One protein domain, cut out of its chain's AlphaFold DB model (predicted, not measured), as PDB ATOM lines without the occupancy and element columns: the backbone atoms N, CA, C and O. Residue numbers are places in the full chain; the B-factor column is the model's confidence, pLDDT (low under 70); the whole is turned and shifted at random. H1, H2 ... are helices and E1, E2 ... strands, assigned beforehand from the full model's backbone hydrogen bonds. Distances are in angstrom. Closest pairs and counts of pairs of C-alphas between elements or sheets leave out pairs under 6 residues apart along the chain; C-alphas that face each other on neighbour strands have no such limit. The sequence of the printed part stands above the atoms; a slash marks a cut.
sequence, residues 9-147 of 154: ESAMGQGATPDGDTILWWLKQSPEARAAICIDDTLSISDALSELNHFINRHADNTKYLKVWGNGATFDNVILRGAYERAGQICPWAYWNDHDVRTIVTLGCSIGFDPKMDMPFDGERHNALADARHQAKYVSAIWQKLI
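AT A GLANCE: This is residues 9 to 147 of the 154 residues of the protein "3'-5' exoribonuclease" of Escherichia albertii (UniProt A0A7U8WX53). A very small parallel sheet, E1 beside E2, sits near the middle of a helical domain, with H4 and H5 toward one end of its longest axis and H6 and H8 packed together, slanting past each other, toward the other end. H1 is at the end of H4 and H5, H2 and H3 make a corner off to one side where residues 17 to 25 stick out, and the little H7 lies by H6 and H8. The printed part has 139 residues, with eight named helices and two named strands in the order H1, H2, H3, H4, E1, H5, E2, H6, H7, H8; the sheet order is E1, E2, and the class is mostly helix. The whole is only just compact, close to loose, with a radius of gyration of the C-alphas of 16.8 A, and spans 46 by 39 by 25 A.

HOW THE PARTS SIT: H1, residues 9 to 13, is close to but not clearly touching H4, residues 45 to 59; their closest C-alphas, of Ala 11 and Ile 45, are 5.6 A apart. H2, residues 20 to 27, and H3, residues 31 to 37, touch only at the corner, and only just, with 3 pairs of C-alphas within 8 A; the closest are those of Trp 26 and Arg 34, 6.8 A apart. H2 and H4 are apart. With residues 45 to 49 alone, H4 only just touches H5, residues 76 to 86, with 3 pairs of C-alphas within 8 A; the closest are those of Leu 49 and Tyr 84, 7.0 A apart, and the tilt is steep at 62 degrees, opposite ways. E1, residues 68 to 70, and E2, residues 98 to 100, are parallel, with 36 degrees between their directions; N 70 and O 99 are 3.0 A apart and N 99 and O 68 are 2.8 A apart, both within hydrogen-bond range. E1, H5 and E2 form a strand-helix-strand unit, two parallel neighbour strands with a helix between them along the chain, and its crossover is right-handed. The closest C-alphas of E1 and H5 are those of Gly 70 and Asp 76, 5.8 A apart. H6, residues 101 to 110, touches H8, residues 128 to 146, at a steep tilt of 39 degrees, the same way; the closest C-alphas, of Gly 108 and Ile 142, are 5.3 A apart. E1 and H8 are near each other, with 7 pairs of C-alphas within 10 A. H7, residues 115 to 118, is close to but not clearly touching H8, the closest C-alphas being those of Pro 115 and Tyr 138, 6.1 A apart. Every O i to N i+4 pair is within hydrogen-bond range in H1, H2, H4, H5, H6 and H8, against 2 of 3 in H3, and H7 is too short for such a pair.

IN THESE COORDINATES: H1 begins at C-alpha 9, at (225.551, 275.389, 347.543). H2 is 10.6 A and H3 10.4 A from first to last C-alpha. H4 is 21.2 A long and begins at C-alpha 45, at (217.519, 279.125, 345.373). E1 is 6.7 A and E2 6.9 A long. H5 is 15.4 A, H6 14.5 A and H8 26.7 A long; H8 ends at C-alpha 146, at (208.963, 315.846, 346.427).

THE WHOLE: The C-alphas farthest apart are those of Gly 13 and Gly 112, at 46.8 A. The printed part has no cut. The link from H5 to E2, with 11 residues, is long, while H6 follows E2 with no residue between them. The mean pLDDT of the printed part is 93.8, and no printed residue is under 70.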
ATOM      1  N   GLU A   9     225.317 276.601 348.329       92.94
ATOM      2  CA  GLU A   9     225.551 275.389 347.543       92.94
ATOM      3  C   GLU A   9     224.524 275.260 346.414       92.94
ATOM      4  O   GLU A   9     224.902 275.065 345.260       92.94
ATOM      5  N   SER A  10     223.233 275.447 346.712       95.38
ATOM      6  CA  SER A  10     222.181 275.354 345.695       95.38
ATOM      7  C   SER A  10     222.328 276.416 344.600       95.38
ATOM      8  O   SER A  10     222.139 276.120 343.420       95.38
ATOM      9  N   ALA A  11     222.712 277.643 344.968       95.00
ATOM     10  CA  ALA A  11     222.911 278.733 344.021       95.00
ATOM     11  C   ALA A  11     224.101 278.453 343.093       95.00
ATOM     12  O   ALA A  11     223.991 278.629 341.876       95.00
ATOM     13  N   MET A  12     225.215 277.974 343.653       94.94
ATOM     14  CA  MET A  12     226.399 277.585 342.884       94.94
ATOM     15  C   MET A  12     226.131 276.361 342.005       94.94
ATOM     16  O   MET A  12     226.537 276.346 340.843       94.94
ATOM     17  N   GLY A  13     225.378 275.379 342.506       95.88
ATOM     18  CA  GLY A  13     224.928 274.216 341.737       95.88
ATOM     19  C   GLY A  13     224.067 274.583 340.523       95.88
ATOM     20  O   GLY A  13     224.066 273.859 339.533       95.88
ATOM     21  N   GLN A  14     223.397 275.740 340.558       95.62
ATOM     22  CA  GLN A  14     222.654 276.309 339.427       95.62
ATOM     23  C   GLN A  14     223.480 277.290 338.576       95.62
ATOM     24  O   GLN A  14     222.929 278.002 337.741       95.62
ATOM     25  N   GLY A  15     224.800 277.353 338.760       95.19
ATOM     26  CA  GLY A  15     225.704 278.156 337.933       95.19
ATOM     27  C   GLY A  15     225.915 279.597 338.405       95.19
ATOM     28  O   GLY A  15     226.504 280.393 337.674       95.19
ATOM     29  N   ALA A  16     225.462 279.972 339.610       95.00
ATOM     30  CA  ALA A  16     225.894 281.234 340.208       95.00
ATOM     31  C   ALA A  16     227.398 281.170 340.516       95.00
ATOM     32  O   ALA A  16     227.873 280.213 341.121       95.00
ATOM     33  N   THR A  17     228.149 282.192 340.110       94.12
ATOM     34  CA  THR A  17     229.603 282.240 340.315       94.12
ATOM     35  C   THR A  17     229.947 283.410 341.233       94.12
ATOM     36  O   THR A  17     229.851 284.555 340.787       94.12
ATOM     37  N   PRO A  18     230.310 283.165 342.505       89.12
ATOM     38  CA  PRO A  18     230.832 284.217 343.367       89.12
ATOM     39  C   PRO A  18     232.243 284.613 342.919       89.12
ATOM     40  O   PRO A  18     233.046 283.758 342.541       89.12
ATOM     41  N   ASP A  19     232.565 285.901 342.982       91.00
ATOM     42  CA  ASP A  19     233.939 286.361 342.808       91.00
ATOM     43  C   ASP A  19     234.738 286.222 344.117       91.00
ATOM     44  O   ASP A  19     234.191 286.217 345.225       91.00
ATOM     45  N   GLY A  20     236.060 286.079 343.985       92.50
ATOM     46  CA  GLY A  20     236.945 285.865 345.130       92.50
ATOM     47  C   GLY A  20     236.946 287.031 346.119       92.50
ATOM     48  O   GLY A  20     237.042 286.800 347.326       92.50
ATOM     49  N   ASP A  21     236.783 288.265 345.640       94.44
ATOM     50  CA  ASP A  21     236.783 289.453 346.493       94.44
ATOM     51  C   ASP A  21     235.522 289.507 347.363       94.44
ATOM     52  O   ASP A  21     235.625 289.783 348.561       94.44
ATOM     53  N   THR A  22     234.358 289.148 346.818       88.94
ATOM     54  CA  THR A  22     233.094 289.020 347.555       88.94
ATOM     55  C   THR A  22     233.194 287.958 348.649       88.94
ATOM     56  O   THR A  22     232.795 288.209 349.788       88.94
ATOM     57  N   ILE A  23     233.784 286.793 348.359       90.12
ATOM     58  CA  ILE A  23     234.001 285.743 349.371       90.12
ATOM     59  C   ILE A  23     234.928 286.253 350.480       90.12
ATOM     60  O   ILE A  23     234.604 286.153 351.666       90.12
ATOM     61  N   LEU A  24     236.076 286.828 350.115       93.69
ATOM     62  CA  LEU A  24     237.044 287.357 351.079       93.69
ATOM     63  C   LEU A  24     236.459 288.494 351.918       93.69
ATOM     64  O   LEU A  24     236.803 288.626 353.094       93.69
ATOM     65  N   TRP A  25     235.588 289.316 351.336       92.00
ATOM     66  CA  TRP A  25     234.870 290.360 352.051       92.00
ATOM     67  C   TRP A  25     233.941 289.765 353.115       92.00
ATOM     68  O   TRP A  25     234.000 290.206 354.266       92.00
ATOM     69  N   TRP A  26     233.165 288.727 352.784       89.62
ATOM     70  CA  TRP A  26     232.282 288.041 353.738       89.62
ATOM     71  C   TRP A  26     233.050 287.353 354.871       89.62
ATOM     72  O   TRP A  26     232.662 287.450 356.036       89.62
ATOM     73  N   LEU A  27     234.196 286.732 354.576       90.56
ATOM     74  CA  LEU A  27     235.037 286.092 355.595       90.56
ATOM     75  C   LEU A  27     235.572 287.083 356.645       90.56
ATOM     76  O   LEU A  27     235.799 286.700 357.795       90.56
ATOM     77  N   LYS A  28     235.724 288.361 356.277       92.81
ATOM     78  CA  LYS A  28     236.180 289.441 357.169       92.81
ATOM     79  C   LYS A  28     235.069 290.050 358.034       92.81
ATOM     80  O   LYS A  28     235.386 290.873 358.890       92.81
ATOM     81  N   GLN A  29     233.802 289.677 357.833       90.88
ATOM     82  CA  GLN A  29     232.682 290.216 358.615       90.88
ATOM     83  C   GLN A  29     232.652 289.661 360.048       90.88
ATOM     84  O   GLN A  29     233.468 288.816 360.428       90.88
ATOM     85  N   SER A  30     231.723 290.146 360.874       88.06
ATOM     86  CA  SER A  30     231.574 289.648 362.243       88.06
ATOM     87  C   SER A  30     231.183 288.157 362.268       88.06
ATOM     88  O   SER A  30     230.674 287.630 361.271       88.06
ATOM     89  N   PRO A  31     231.425 287.439 363.381       88.94
ATOM     90  CA  PRO A  31     230.954 286.065 363.545       88.94
ATOM     91  C   PRO A  31     229.457 285.899 363.279       88.94
ATOM     92  O   PRO A  31     229.067 284.931 362.636       88.94
ATOM     93  N   GLU A  32     228.645 286.865 363.703       85.75
ATOM     94  CA  GLU A  32     227.191 286.880 363.537       85.75
ATOM     95  C   GLU A  32     226.808 287.001 362.057       85.75
ATOM     96  O   GLU A  32     226.034 286.192 361.549       85.75
ATOM     97  N   ALA A  33     227.430 287.934 361.329       83.94
ATOM     98  CA  ALA A  33     227.201 288.113 359.895       83.94
ATOM     99  C   ALA A  33     227.613 286.876 359.078       83.94
ATOM    100  O   ALA A  33     226.933 286.502 358.125       83.94
ATOM    101  N   ARG A  34     228.709 286.205 359.464       88.19
ATOM    102  CA  ARG A  34     229.104 284.930 358.846       88.19
ATOM    103  C   ARG A  34     228.148 283.795 359.197       88.19
ATOM    104  O   ARG A  34     227.855 282.975 358.336       88.19
ATOM    105  N   ALA A  35     227.665 283.732 360.437       86.12
ATOM    106  CA  ALA A  35     226.707 282.713 360.850       86.12
ATOM    107  C   ALA A  35     225.403 282.830 360.051       86.12
ATOM    108  O   ALA A  35     224.889 281.814 359.604       86.12
ATOM    109  N   ALA A  36     224.933 284.053 359.784       81.88
ATOM    110  CA  ALA A  36     223.702 284.307 359.034       81.88
ATOM    111  C   ALA A  36     223.692 283.717 357.609       81.88
ATOM    112  O   ALA A  36     222.624 283.368 357.113       81.88
ATOM    113  N   ILE A  37     224.856 283.580 356.960       81.62
ATOM    114  CA  ILE A  37     224.983 282.988 355.613       81.62
ATOM    115  C   ILE A  37     225.359 281.497 355.627       81.62
ATOM    116  O   ILE A  37     225.371 280.863 354.576       81.62
ATOM    117  N   CYS A  38     225.669 280.947 356.804       82.56
ATOM    118  CA  CYS A  38     226.081 279.555 357.010       82.56
ATOM    119  C   CYS A  38     225.090 278.776 357.893       82.56
ATOM    120  O   CYS A  38     225.472 277.760 358.471       82.56
ATOM    121  N   ILE A  39     223.858 279.265 358.064       84.69
ATOM    122  CA  ILE A  39     222.830 278.530 358.808       84.69
ATOM    123  C   ILE A  39     222.401 277.278 358.034       84.69
ATOM    124  O   ILE A  39     222.409 277.277 356.806       84.69
ATOM    125  N   ASP A  40     221.995 276.231 358.750       80.69
ATOM    126  CA  ASP A  40     221.494 274.998 358.125       80.69
ATOM    127  C   ASP A  40     220.048 275.153 357.616       80.69
ATOM    128  O   ASP A  40     219.643 274.497 356.656       80.69
ATOM    129  N   ASP A  41     219.271 276.050 358.235       85.25
ATOM    130  CA  ASP A  41     217.891 276.354 357.848       85.25
ATOM    131  C   ASP A  41     217.864 277.307 356.644       85.25
ATOM    132  O   ASP A  41     217.721 278.525 356.771       85.25
ATOM    133  N   THR A  42     218.089 276.744 355.458       91.25
ATOM    134  CA  THR A  42     218.106 277.475 354.187       91.25
ATOM    135  C   THR A  42     217.157 276.852 353.181       91.25
ATOM    136  O   THR A  42     216.930 275.642 353.167       91.25
ATOM    137  N   LEU A  43     216.629 277.685 352.287       95.62
ATOM    138  CA  LEU A  43     215.920 277.208 351.107       95.62
ATOM    139  C   LEU A  43     216.888 277.038 349.940       95.62
ATOM    140  O   LEU A  43     217.868 277.778 349.800       95.62
ATOM    141  N   SER A  44     216.576 276.099 349.045       96.69
ATOM    142  CA  SER A  44     217.212 276.101 347.733       96.69
ATOM    143  C   SER A  44     216.895 277.419 347.017       96.69
ATOM    144  O   SER A  44     215.831 278.006 347.227       96.69
ATOM    145  N   ILE A  45     217.782 277.896 346.139       97.62
ATOM    146  CA  ILE A  45     217.519 279.125 345.373       97.62
ATOM    147  C   ILE A  45     216.202 279.028 344.583       97.62
ATOM    148  O   ILE A  45     215.468 280.005 344.502       97.62
ATOM    149  N   SER A  46     215.843 277.846 344.069       97.94
ATOM    150  CA  SER A  46     214.584 277.642 343.340       97.94
ATOM    151  C   SER A  46     213.356 277.789 344.246       97.94
ATOM    152  O   SER A  46     212.370 278.423 343.856       97.94
ATOM    153  N   ASP A  47     213.412 277.239 345.460       98.19
ATOM    154  CA  ASP A  47     212.311 277.335 346.425       98.19
ATOM    155  C   ASP A  47     212.187 278.762 346.962       98.19
ATOM    156  O   ASP A  47     211.092 279.312 347.001       98.19
ATOM    157  N   ALA A  48     213.310 279.418 347.265       98.00
ATOM    158  CA  ALA A  48     213.329 280.813 347.695       98.00
ATOM    159  C   ALA A  48     212.711 281.761 346.650       98.00
ATOM    160  O   ALA A  48     211.942 282.656 347.004       98.00
ATOM    161  N   LEU A  49     213.002 281.554 345.360       98.44
ATOM    162  CA  LEU A  49     212.392 282.314 344.261       98.44
ATOM    163  C   LEU A  49     210.891 282.022 344.117       98.44
ATOM    164  O   LEU A  49     210.110 282.934 343.829       98.44
ATOM    165  N   SER A  50     210.472 280.780 344.367       98.31
ATOM    166  CA  SER A  50     209.057 280.386 344.364       98.31
ATOM    167  C   SER A  50     208.288 281.038 345.515       98.31
ATOM    168  O   SER A  50     207.201 281.579 345.305       98.31
ATOM    169  N   GLU A  51     208.874 281.075 346.711       98.38
ATOM    170  CA  GLU A  51     208.310 281.762 347.874       98.38
ATOM    171  C   GLU A  51     208.261 283.282 347.670       98.38
ATOM    172  O   GLU A  51     207.251 283.918 347.978       98.38
ATOM    173  N   LEU A  52     209.291 283.871 347.050       97.94
ATOM    174  CA  LEU A  52     209.268 285.282 346.662       97.94
ATOM    175  C   LEU A  52     208.155 285.567 345.642       97.94
ATOM    176  O   LEU A  52     207.427 286.550 345.780       97.94
ATOM    177  N   ASN A  53     207.966 284.692 344.649       97.06
ATOM    178  CA  ASN A  53     206.853 284.784 343.703       97.06
ATOM    179  C   ASN A  53     205.500 284.699 344.415       97.06
ATOM    180  O   ASN A  53     204.586 285.459 344.092       97.06
ATOM    181  N   HIS A  54     205.353 283.791 345.381       97.19
ATOM    182  CA  HIS A  54     204.125 283.661 346.160       97.19
ATOM    183  C   HIS A  54     203.844 284.924 346.979       97.19
ATOM    184  O   HIS A  54     202.727 285.445 346.952       97.19
ATOM    185  N   PHE A  55     204.867 285.461 347.646       97.81
ATOM    186  CA  PHE A  55     204.787 286.724 348.371       97.81
ATOM    187  C   PHE A  55     204.356 287.876 347.453       97.81
ATOM    188  O   PHE A  55     203.403 288.587 347.767       97.81
ATOM    189  N   ILE A  56     204.993 288.023 346.288       96.88
ATOM    190  CA  ILE A  56     204.648 289.061 345.311       96.88
ATOM    191  C   ILE A  56     203.196 288.915 344.848       96.88
ATOM    192  O   ILE A  56     202.445 289.883 344.913       96.88
ATOM    193  N   ASN A  57     202.768 287.722 344.436       95.12
ATOM    194  CA  ASN A  57     201.408 287.500 343.933       95.12
ATOM    195  C   ASN A  57     200.325 287.684 345.007       95.12
ATOM    196  O   ASN A  57     199.193 288.021 344.677       95.12
ATOM    197  N   ARG A  58     200.651 287.480 346.289       96.31
ATOM    198  CA  ARG A  58     199.725 287.744 347.401       96.31
ATOM    199  C   ARG A  58     199.517 289.242 347.651       96.31
ATOM    200  O   ARG A  58     198.472 289.613 348.180       96.31
ATOM    201  N   HIS A  59     200.499 290.083 347.328       95.12
ATOM    202  CA  HIS A  59     200.509 291.499 347.719       95.12
ATOM    203  C   HIS A  59     200.460 292.492 346.552       95.12
ATOM    204  O   HIS A  59     200.156 293.661 346.779       95.12
ATOM    205  N   ALA A  60     200.758 292.069 345.326       93.88
ATOM    206  CA  ALA A  60     200.677 292.905 344.138       93.88
ATOM    207  C   ALA A  60     199.348 292.673 343.411       93.88
ATOM    208  O   ALA A  60     199.053 291.550 343.012       93.88
ATOM    209  N   ASP A  61     198.600 293.747 343.143       90.62
ATOM    210  CA  ASP A  61     197.358 293.669 342.357       90.62
ATOM    211  C   ASP A  61     197.612 293.152 340.934       90.62
ATOM    212  O   ASP A  61     196.824 292.399 340.364       90.62
ATOM    213  N   ASN A  62     198.721 293.589 340.329       92.69
ATOM    214  CA  ASN A  62     199.129 293.167 338.999       92.69
ATOM    215  C   ASN A  62     200.643 293.310 338.819       92.69
ATOM    216  O   ASN A  62     201.191 294.417 338.786       92.69
ATOM    217  N   THR A  63     201.319 292.181 338.618       93.12
ATOM    218  CA  THR A  63     202.775 292.127 338.456       93.12
ATOM    219  C   THR A  63     203.280 292.853 337.202       93.12
ATOM    220  O   THR A  63     204.415 293.331 337.179       93.12
ATOM    221  N   LYS A  64     202.420 293.075 336.196       92.31
ATOM    222  CA  LYS A  64     202.722 293.910 335.018       92.31
ATOM    223  C   LYS A  64     203.087 295.349 335.392       92.31
ATOM    224  O   LYS A  64     203.878 295.981 334.692       92.31
ATOM    225  N   TYR A  65     202.512 295.873 336.474       93.69
ATOM    226  CA  TYR A  65     202.722 297.250 336.931       93.69
ATOM    227  C   TYR A  65     203.577 297.341 338.200       93.69
ATOM    228  O   TYR A  65     203.866 298.448 338.652       93.69
ATOM    229  N   LEU A  66     204.019 296.203 338.749       95.94
ATOM    230  CA  LEU A  66     204.868 296.149 339.934       95.94
ATOM    231  C   LEU A  66     206.205 296.847 339.670       95.94
ATOM    232  O   LEU A  66     206.948 296.428 338.783       95.94
ATOM    233  N   LYS A  67     206.504 297.888 340.456       96.00
ATOM    234  CA  LYS A  67     207.793 298.593 340.459       96.00
ATOM    235  C   LYS A  67     208.711 297.985 341.510       96.00
ATOM    236  O   LYS A  67     208.354 297.963 342.686       96.00
ATOM    237  N   VAL A  68     209.881 297.509 341.090       96.69
ATOM    238  CA  VAL A  68     210.855 296.875 341.986       96.69
ATOM    239  C   VAL A  68     212.017 297.820 342.220       96.69
ATOM    240  O   VAL A  68     212.689 298.234 341.279       96.69
ATOM    241  N   TRP A  69     212.240 298.159 343.486       97.62
ATOM    242  CA  TRP A  69     213.266 299.103 343.902       97.62
ATOM    243  C   TRP A  69     214.505 298.370 344.412       97.62
ATOM    244  O   TRP A  69     214.392 297.551 345.319       97.62
ATOM    245  N   GLY A  70     215.671 298.702 343.858       96.88
ATOM    246  CA  GLY A  70     216.978 298.233 344.330       96.88
ATOM    247  C   GLY A  70     217.906 299.407 344.645       96.88
ATOM    248  O   GLY A  70     217.835 300.457 343.997       96.88
ATOM    249  N   ASN A  71     218.795 299.259 345.631       95.62
ATOM    250  CA  ASN A  71     219.776 300.291 345.987       95.62
ATOM    251  C   ASN A  71     221.036 300.192 345.120       95.62
ATOM    252  O   ASN A  71     222.155 299.964 345.593       95.62
ATOM    253  N   GLY A  72     220.827 300.421 343.827       93.50
ATOM    254  CA  GLY A  72     221.657 299.917 342.744       93.50
ATOM    255  C   GLY A  72     220.852 298.896 341.947       93.50
ATOM    256  O   GLY A  72     221.180 297.714 341.938       93.50
ATOM    257  N   ALA A  73     219.775 299.338 341.297       94.31
ATOM    258  CA  ALA A  73     218.845 298.457 340.582       94.31
ATOM    259  C   ALA A  73     219.526 297.695 339.434       94.31
ATOM    260  O   ALA A  73     219.179 296.560 339.130       94.31
ATOM    261  N   THR A  74     220.558 298.295 338.842       94.75
ATOM    262  CA  THR A  74     221.428 297.669 337.834       94.75
ATOM    263  C   THR A  74     222.315 296.552 338.391       94.75
ATOM    264  O   THR A  74     222.963 295.856 337.615       94.75
ATOM    265  N   PHE A  75     222.344 296.372 339.712       93.62
ATOM    266  CA  PHE A  75     223.056 295.305 340.403       93.62
ATOM    267  C   PHE A  75     222.065 294.318 341.032       93.62
ATOM    268  O   PHE A  75     221.916 293.211 340.520       93.62
ATOM    269  N   ASP A  76     221.325 294.727 342.070       94.50
ATOM    270  CA  ASP A  76     220.463 293.828 342.852       94.50
ATOM    271  C   ASP A  76     219.369 293.179 341.987       94.50
ATOM    272  O   ASP A  76     219.224 291.953 341.961       94.50
ATOM    273  N   ASN A  77     218.630 293.983 341.209       97.00
ATOM    274  CA  ASN A  77     217.533 293.463 340.388       97.00
ATOM    275  C   ASN A  77     218.061 292.585 339.243       97.00
ATOM    276  O   ASN A  77     217.405 291.617 338.858       97.00
ATOM    277  N   VAL A  78     219.248 292.895 338.709       96.12
ATOM    278  CA  VAL A  78     219.900 292.099 337.658       96.12
ATOM    279  C   VAL A  78     220.362 290.749 338.203       96.12
ATOM    280  O   VAL A  78     220.110 289.726 337.566       96.12
ATOM    281  N   ILE A  79     220.967 290.714 339.395       95.75
ATOM    282  CA  ILE A  79     221.367 289.468 340.067       95.75
ATOM    283  C   ILE A  79     220.148 288.578 340.310       95.75
ATOM    284  O   ILE A  79     220.183 287.389 339.982       95.75
ATOM    285  N   LEU A  80     219.063 289.151 340.834       96.88
ATOM    286  CA  LEU A  80     217.840 288.409 341.123       96.88
ATOM    287  C   LEU A  80     217.179 287.890 339.838       96.88
ATOM    288  O   LEU A  80     216.786 286.727 339.774       96.88
ATOM    289  N   ARG A  81     217.136 288.698 338.771       97.19
ATOM    290  CA  ARG A  81     216.650 288.270 337.449       97.19
ATOM    291  C   ARG A  81     217.503 287.145 336.859       97.19
ATOM    292  O   ARG A  81     216.949 286.181 336.342       97.19
ATOM    293  N   GLY A  82     218.825 287.229 336.990       97.56
ATOM    294  CA  GLY A  82     219.730 286.153 336.588       97.56
ATOM    295  C   GLY A  82     219.537 284.879 337.416       97.56
ATOM    296  O   GLY A  82     219.707 283.782 336.894       97.56
ATOM    297  N   ALA A  83     219.154 284.990 338.692       98.00
ATOM    298  CA  ALA A  83     218.795 283.831 339.507       98.00
ATOM    299  C   ALA A  83     217.509 283.155 339.004       98.00
ATOM    300  O   ALA A  83     217.498 281.935 338.863       98.00
ATOM    301  N   TYR A  84     216.475 283.930 338.653       98.31
ATOM    302  CA  TYR A  84     215.273 283.409 337.986       98.31
ATOM    303  C   TYR A  84     215.614 282.669 336.687       98.31
ATOM    304  O   TYR A  84     215.166 281.541 336.492       98.31
ATOM    305  N   GLU A  85     216.451 283.264 335.833       97.94
ATOM    306  CA  GLU A  85     216.883 282.653 334.571       97.94
ATOM    307  C   GLU A  85     217.604 281.315 334.793       97.94
ATOM    308  O   GLU A  85     217.227 280.309 334.192       97.94
ATOM    309  N   ARG A  86     218.583 281.271 335.707       97.94
ATOM    310  CA  ARG A  86     219.312 280.034 336.048       97.94
ATOM    311  C   ARG A  86     218.410 278.958 336.657       97.94
ATOM    312  O   ARG A  86     218.625 277.778 336.401       97.94
ATOM    313  N   ALA A  87     217.386 279.359 337.410       97.38
ATOM    314  CA  ALA A  87     216.389 278.453 337.973       97.38
ATOM    315  C   ALA A  87     215.318 278.004 336.955       97.38
ATOM    316  O   ALA A  87     214.443 277.213 337.306       97.38
ATOM    317  N   GLY A  88     215.339 278.513 335.716       97.19
ATOM    318  CA  GLY A  88     214.302 278.239 334.715       97.19
ATOM    319  C   GLY A  88     212.930 278.821 335.081       97.19
ATOM    320  O   GLY A  88     211.904 278.345 334.595       97.19
ATOM    321  N   GLN A  89     212.896 279.832 335.950       97.94
ATOM    322  CA  GLN A  89     211.682 280.480 336.429       97.94
ATOM    323  C   GLN A  89     211.491 281.851 335.772       97.94
ATOM    324  O   GLN A  89     212.444 282.573 335.480       97.94
ATOM    325  N   ILE A  90     210.236 282.252 335.565       96.75
ATOM    326  CA  ILE A  90     209.921 283.576 335.020       96.75
ATOM    327  C   ILE A  90     210.001 284.605 336.151       96.75
ATOM    328  O   ILE A  90     209.272 284.509 337.138       96.75
ATOM    329  N   CYS A  91     210.860 285.611 335.984       97.25
ATOM    330  CA  CYS A  91     210.897 286.769 336.873       97.25
ATOM    331  C   CYS A  91     209.536 287.497 336.832       97.25
ATOM    332  O   CYS A  91     209.068 287.831 335.738       97.25
ATOM    333  N   PRO A  92     208.885 287.755 337.982       96.31
ATOM    334  CA  PRO A  92     207.479 288.148 337.990       96.31
ATOM    335  C   PRO A  92     207.241 289.595 337.542       96.31
ATOM    336  O   PRO A  92     206.115 289.922 337.177       96.31
ATOM    337  N   TRP A  93     208.264 290.459 337.528       96.00
ATOM    338  CA  TRP A  93     208.155 291.834 337.025       96.00
ATOM    339  C   TRP A  93     208.908 292.040 335.709       96.00
ATOM    340  O   TRP A  93     209.966 291.457 335.445       96.00
ATOM    341  N   ALA A  94     208.381 292.954 334.896       95.31
ATOM    342  CA  ALA A  94     209.021 293.371 333.659       95.31
ATOM    343  C   ALA A  94     210.268 294.235 333.917       95.31
ATOM    344  O   ALA A  94     210.281 295.059 334.829       95.31
ATOM    345  N   TYR A  95     211.299 294.096 333.079       93.06
ATOM    346  CA  TYR A  95     212.579 294.800 333.261       93.06
ATOM    347  C   TYR A  95     212.459 296.332 333.222       93.06
ATOM    348  O   TYR A  95     213.179 297.030 333.925       93.06
ATOM    349  N   TRP A  96     211.503 296.882 332.466       95.25
ATOM    350  CA  TRP A  96     211.250 298.331 332.419       95.25
ATOM    351  C   TRP A  96     210.591 298.890 333.694       95.25
ATOM    352  O   TRP A  96     210.315 300.087 333.772       95.25
ATOM    353  N   ASN A  97     210.295 298.043 334.684       96.69
ATOM    354  CA  ASN A  97     209.760 298.455 335.981       96.69
ATOM    355  C   ASN A  97     210.823 298.538 337.091       96.69
ATOM    356  O   ASN A  97     210.460 298.808 338.238       96.69
ATOM    357  N   ASP A  98     212.100 298.320 336.776       96.94
ATOM    358  CA  ASP A  98     213.188 298.488 337.739       96.94
ATOM    359  C   ASP A  98     213.326 299.975 338.137       96.94
ATOM    360  O   ASP A  98     213.289 300.879 337.293       96.94
ATOM    361  N   HIS A  99     213.431 300.248 339.438       97.38
ATOM    362  CA  HIS A  99     213.599 301.581 340.021       97.38
ATOM    363  C   HIS A  99     214.812 301.615 340.942       97.38
ATOM    364  O   HIS A  99     215.083 300.665 341.673       97.38
ATOM    365  N   ASP A 100     215.547 302.724 340.907       97.56
ATOM    366  CA  ASP A 100     216.788 302.857 341.656       97.56
ATOM    367  C   ASP A 100     216.615 303.789 342.855       97.56
ATOM    368  O   ASP A 100     216.303 304.978 342.723       97.56
ATOM    369  N   VAL A 101     216.863 303.244 344.042       97.94
ATOM    370  CA  VAL A 101     216.784 303.981 345.302       97.94
ATOM    371  C   VAL A 101     217.780 305.149 345.334       97.94
ATOM    372  O   VAL A 101     217.447 306.230 345.813       97.94
ATOM    373  N   ARG A 102     218.978 305.010 344.757       97.44
ATOM    374  CA  ARG A 102     219.989 306.082 344.709       97.44
ATOM    375  C   ARG A 102     219.513 307.273 343.886       97.44
ATOM    376  O   ARG A 102     219.904 308.405 344.172       97.44
ATOM    377  N   THR A 103     218.645 307.039 342.901       97.25
ATOM    378  CA  THR A 103     218.066 308.121 342.094       97.25
ATOM    379  C   THR A 103     217.146 308.984 342.945       97.25
ATOM    380  O   THR A 103     217.329 310.199 342.999       97.25
ATOM    381  N   ILE A 104     216.204 308.381 343.675       96.94
ATOM    382  CA  ILE A 104     215.314 309.163 344.543       96.94
ATOM    383  C   ILE A 104     216.072 309.791 345.717       96.94
ATOM    384  O   ILE A 104     215.794 310.934 346.058       96.94
ATOM    385  N   VAL A 105     217.097 309.125 346.267       97.50
ATOM    386  CA  VAL A 105     218.010 309.729 347.258       97.50
ATOM    387  C   VAL A 105     218.668 310.992 346.704       97.50
ATOM    388  O   VAL A 105     218.653 312.020 347.371       97.50
ATOM    389  N   THR A 106     219.170 310.956 345.465       97.94
ATOM    390  CA  THR A 106     219.756 312.136 344.805       97.94
ATOM    391  C   THR A 106     218.756 313.295 344.724       97.94
ATOM    392  O   THR A 106     219.111 314.440 345.009       97.94
ATOM    393  N   LEU A 107     217.492 313.007 344.395       97.31
ATOM    394  CA  LEU A 107     216.425 314.013 344.376       97.31
ATOM    395  C   LEU A 107     216.124 314.559 345.780       97.31
ATOM    396  O   LEU A 107     215.997 315.770 345.941       97.31
ATOM    397  N   GLY A 108     216.071 313.699 346.797       96.94
ATOM    398  CA  GLY A 108     215.916 314.108 348.195       96.94
ATOM    399  C   GLY A 108     217.014 315.073 348.638       96.94
ATOM    400  O   GLY A 108     216.724 316.159 349.142       96.94
ATOM    401  N   CYS A 109     218.274 314.737 348.359       97.25
ATOM    402  CA  CYS A 109     219.407 315.597 348.694       97.25
ATOM    403  C   CYS A 109     219.302 316.972 348.017       97.25
ATOM    404  O   CYS A 109     219.630 317.983 348.634       97.25
ATOM    405  N   SER A 110     218.791 317.035 346.780       96.94
ATOM    406  CA  SER A 110     218.613 318.302 346.052       96.94
ATOM    407  C   SER A 110     217.602 319.260 346.697       96.94
ATOM    408  O   SER A 110     217.682 320.466 346.477       96.94
ATOM    409  N   ILE A 111     216.698 318.741 347.533       95.81
ATOM    410  CA  ILE A 111     215.729 319.525 348.314       95.81
ATOM    411  C   ILE A 111     216.106 319.614 349.802       95.81
ATOM    412  O   ILE A 111     215.266 319.950 350.636       95.81
ATOM    413  N   GLY A 112     217.362 319.310 350.144       95.94
ATOM    414  CA  GLY A 112     217.883 319.422 351.506       95.94
ATOM    415  C   GLY A 112     217.464 318.293 352.448       95.94
ATOM    416  O   GLY A 112     217.433 318.510 353.654       95.94
ATOM    417  N   PHE A 113     217.125 317.112 351.920       96.56
ATOM    418  CA  PHE A 113     216.848 315.920 352.721       96.56
ATOM    419  C   PHE A 113     217.806 314.782 352.351       96.56
ATOM    420  O   PHE A 113     217.656 314.152 351.302       96.56
ATOM    421  N   ASP A 114     218.786 314.506 353.207       95.06
ATOM    422  CA  ASP A 114     219.726 313.397 353.042       95.06
ATOM    423  C   ASP A 114     219.359 312.266 354.011       95.06
ATOM    424  O   ASP A 114     219.637 312.361 355.208       95.06
ATOM    425  N   PRO A 115     218.801 311.143 353.528       92.00
ATOM    426  CA  PRO A 115     218.374 310.066 354.410       92.00
ATOM    427  C   PRO A 115     219.521 309.427 355.197       92.00
ATOM    428  O   PRO A 115     219.265 308.858 356.251       92.00
ATOM    429  N   LYS A 116     220.782 309.541 354.757       86.44
ATOM    430  CA  LYS A 116     221.922 309.033 355.540       86.44
ATOM    431  C   LYS A 116     222.172 309.845 356.810       86.44
ATOM    432  O   LYS A 116     222.740 309.310 357.758       86.44
ATOM    433  N   MET A 117     221.773 311.114 356.812       90.12
ATOM    434  CA  MET A 117     221.930 312.035 357.938       90.12
ATOM    435  C   MET A 117     220.622 312.171 358.723       90.12
ATOM    436  O   MET A 117     220.627 312.146 359.951       90.12
ATOM    437  N   ASP A 118     219.503 312.261 358.007       93.25
ATOM    438  CA  ASP A 118     218.189 312.605 358.549       93.25
ATOM    439  C   ASP A 118     217.372 311.382 358.989       93.25
ATOM    440  O   ASP A 118     216.384 311.518 359.713       93.25
ATOM    441  N   MET A 119     217.760 310.175 358.562       94.31
ATOM    442  CA  MET A 119     217.087 308.924 358.918       94.31
ATOM    443  C   MET A 119     218.108 307.884 359.387       94.31
ATOM    444  O   MET A 119     218.570 307.070 358.592       94.31
ATOM    445  N   PRO A 120     218.458 307.867 360.686       90.81
ATOM    446  CA  PRO A 120     219.359 306.862 361.234       90.81
ATOM    447  C   PRO A 120     218.898 305.434 360.921       90.81
ATOM    448  O   PRO A 120     217.703 305.122 360.958       90.81
ATOM    449  N   PHE A 121     219.860 304.562 360.613       90.62
ATOM    450  CA  PHE A 121     219.585 303.153 360.349       90.62
ATOM    451  C   PHE A 121     219.022 302.465 361.598       90.62
ATOM    452  O   PHE A 121     219.588 302.577 362.684       90.62
ATOM    453  N   ASP A 122     217.928 301.732 361.411       84.25
ATOM    454  CA  ASP A 122     217.207 301.004 362.453       84.25
ATOM    455  C   ASP A 122     217.109 299.531 362.044       84.25
ATOM    456  O   ASP A 122     216.295 299.165 361.187       84.25
ATOM    457  N   GLY A 123     217.989 298.708 362.618       84.81
ATOM    458  CA  GLY A 123     218.088 297.279 362.342       84.81
ATOM    459  C   GLY A 123     219.506 296.728 362.496       84.81
ATOM    460  O   GLY A 123     220.438 297.429 362.891       84.81
ATOM    461  N   GLU A 124     219.661 295.453 362.155       83.25
ATOM    462  CA  GLU A 124     220.958 294.782 362.095       83.25
ATOM    463  C   GLU A 124     221.652 295.091 360.762       83.25
ATOM    464  O   GLU A 124     221.050 294.980 359.693       83.25
ATOM    465  N   ARG A 125     222.919 295.510 360.814       80.50
ATOM    466  CA  ARG A 125     223.700 295.755 359.593       80.50
ATOM    467  C   ARG A 125     224.006 294.435 358.898       80.50
ATOM    468  O   ARG A 125     224.270 293.444 359.566       80.50
ATOM    469  N   HIS A 126     224.045 294.457 357.567       78.06
ATOM    470  CA  HIS A 126     224.276 293.270 356.730       78.06
ATOM    471  C   HIS A 126     223.129 292.245 356.771       78.06
ATOM    472  O   HIS A 126     223.294 291.117 356.313       78.06
ATOM    473  N   ASN A 127     221.954 292.657 357.261       87.88
ATOM    474  CA  ASN A 127     220.706 291.920 357.135       87.88
ATOM    475  C   ASN A 127     219.868 292.516 355.990       87.88
ATOM    476  O   ASN A 127     219.414 293.660 356.066       87.88
ATOM    477  N   ALA A 128     219.613 291.719 354.950       91.94
ATOM    478  CA  ALA A 128     218.927 292.183 353.743       91.94
ATOM    479  C   ALA A 128     217.498 292.700 354.002       91.94
ATOM    480  O   ALA A 128     217.055 293.646 353.348       91.94
ATOM    481  N   LEU A 129     216.771 292.126 354.970       94.06
ATOM    482  CA  LEU A 129     215.434 292.603 355.327       94.06
ATOM    483  C   LEU A 129     215.499 293.951 356.053       94.06
ATOM    484  O   LEU A 129     214.691 294.838 355.770       94.06
ATOM    485  N   ALA A 130     216.451 294.120 356.974       93.38
ATOM    486  CA  ALA A 130     216.667 295.397 357.651       93.38
ATOM    487  C   ALA A 130     217.006 296.504 356.641       93.38
ATOM    488  O   ALA A 130     216.401 297.580 356.682       93.38
ATOM    489  N   ASP A 131     217.882 296.203 355.680       93.56
ATOM    490  CA  ASP A 131     218.232 297.109 354.590       93.56
ATOM    491  C   ASP A 131     217.011 297.459 353.727       93.56
ATOM    492  O   ASP A 131     216.728 298.641 353.532       93.56
ATOM    493  N   ALA A 132     216.229 296.471 353.278       95.75
ATOM    494  CA  ALA A 132     215.030 296.702 352.468       95.75
ATOM    495  C   ALA A 132     213.977 297.556 353.200       95.75
ATOM    496  O   ALA A 132     213.405 298.483 352.619       95.75
ATOM    497  N   ARG A 133     213.749 297.299 354.496       95.94
ATOM    498  CA  ARG A 133     212.841 298.102 355.335       95.94
ATOM    499  C   ARG A 133     213.314 299.542 355.443       95.94
ATOM    500  O   ARG A 133     212.518 300.466 355.277       95.94
ATOM    501  N   HIS A 134     214.596 299.743 355.736       95.50
ATOM    502  CA  HIS A 134     215.163 301.077 355.867       95.50
ATOM    503  C   HIS A 134     215.080 301.852 354.543       95.50
ATOM    504  O   HIS A 134     214.628 302.996 354.532       95.50
ATOM    505  N   GLN A 135     215.403 301.193 353.427       95.81
ATOM    506  CA  GLN A 135     215.274 301.738 352.074       95.81
ATOM    507  C   GLN A 135     213.841 302.161 351.757       95.81
ATOM    508  O   GLN A 135     213.610 303.304 351.366       95.81
ATOM    509  N   ALA A 136     212.858 301.296 352.008       96.50
ATOM    510  CA  ALA A 136     211.452 301.627 351.801       96.50
ATOM    511  C   ALA A 136     211.002 302.842 352.634       96.50
ATOM    512  O   ALA A 136     210.301 303.718 352.118       96.50
ATOM    513  N   LYS A 137     211.437 302.936 353.903       96.38
ATOM    514  CA  LYS A 137     211.121 304.072 354.788       96.38
ATOM    515  C   LYS A 137     211.592 305.394 354.182       96.38
ATOM    516  O   LYS A 137     210.798 306.332 354.092       96.38
ATOM    517  N   TYR A 138     212.853 305.489 353.758       96.06
ATOM    518  CA  TYR A 138     213.371 306.765 353.270       96.06
ATOM    519  C   TYR A 138     212.951 307.093 351.833       96.06
ATOM    520  O   TYR A 138     212.760 308.266 351.522       96.06
ATOM    521  N   VAL A 139     212.725 306.093 350.972       97.12
ATOM    522  CA  VAL A 139     212.105 306.297 349.647       97.12
ATOM    523  C   VAL A 139     210.735 306.958 349.817       97.12
ATOM    524  O   VAL A 139     210.450 307.961 349.167       97.12
ATOM    525  N   SER A 140     209.920 306.447 350.746       96.06
ATOM    526  CA  SER A 140     208.612 307.021 351.078       96.06
ATOM    527  C   SER A 140     208.725 308.458 351.601       96.06
ATOM    528  O   SER A 140     208.030 309.350 351.113       96.06
ATOM    529  N   ALA A 141     209.648 308.712 352.536       95.88
ATOM    530  CA  ALA A 141     209.861 310.046 353.100       95.88
ATOM    531  C   ALA A 141     210.283 311.079 352.040       95.88
ATOM    532  O   ALA A 141     209.773 312.199 352.035       95.88
ATOM    533  N   ILE A 142     211.182 310.706 351.122       96.62
ATOM    534  CA  ILE A 142     211.595 311.585 350.020       96.62
ATOM    535  C   ILE A 142     210.427 311.834 349.070       96.62
ATOM    536  O   ILE A 142     210.170 312.982 348.709       96.62
ATOM    537  N   TRP A 143     209.694 310.786 348.687       95.81
ATOM    538  CA  TRP A 143     208.555 310.906 347.781       95.81
ATOM    539  C   TRP A 143     207.508 311.899 348.300       95.81
ATOM    540  O   TRP A 143     207.090 312.788 347.565       95.81
ATOM    541  N   GLN A 144     207.152 311.811 349.584       94.88
ATOM    542  CA  GLN A 144     206.202 312.726 350.232       94.88
ATOM    543  C   GLN A 144     206.690 314.182 350.282       94.88
ATOM    544  O   GLN A 144     205.880 315.103 350.310       94.88
ATOM    545  N   LYS A 145     208.008 314.408 350.304       94.19
ATOM    546  CA  LYS A 145     208.595 315.756 350.255       94.19
ATOM    547  C   LYS A 145     208.649 316.315 348.835       94.19
ATOM    548  O   LYS A 145     208.443 317.510 348.654       94.19
ATOM    549  N   LEU A 146     208.927 315.466 347.844       94.19
ATOM    550  CA  LEU A 146     208.963 315.846 346.427       94.19
ATOM    551  C   LEU A 146     207.570 316.115 345.862       94.19
ATOM    552  O   LEU A 146     207.411 316.982 345.006       94.19
ATOM    553  N   ILE A 147     206.576 315.366 346.333       90.88
ATOM    554  CA  ILE A 147     205.179 315.511 345.939       90.88
ATOM    555  C   ILE A 147     204.396 315.879 347.196       90.88
ATOM    556  O   ILE A 147     203.867 314.989 347.868       90.88
TER     557      ILE A 147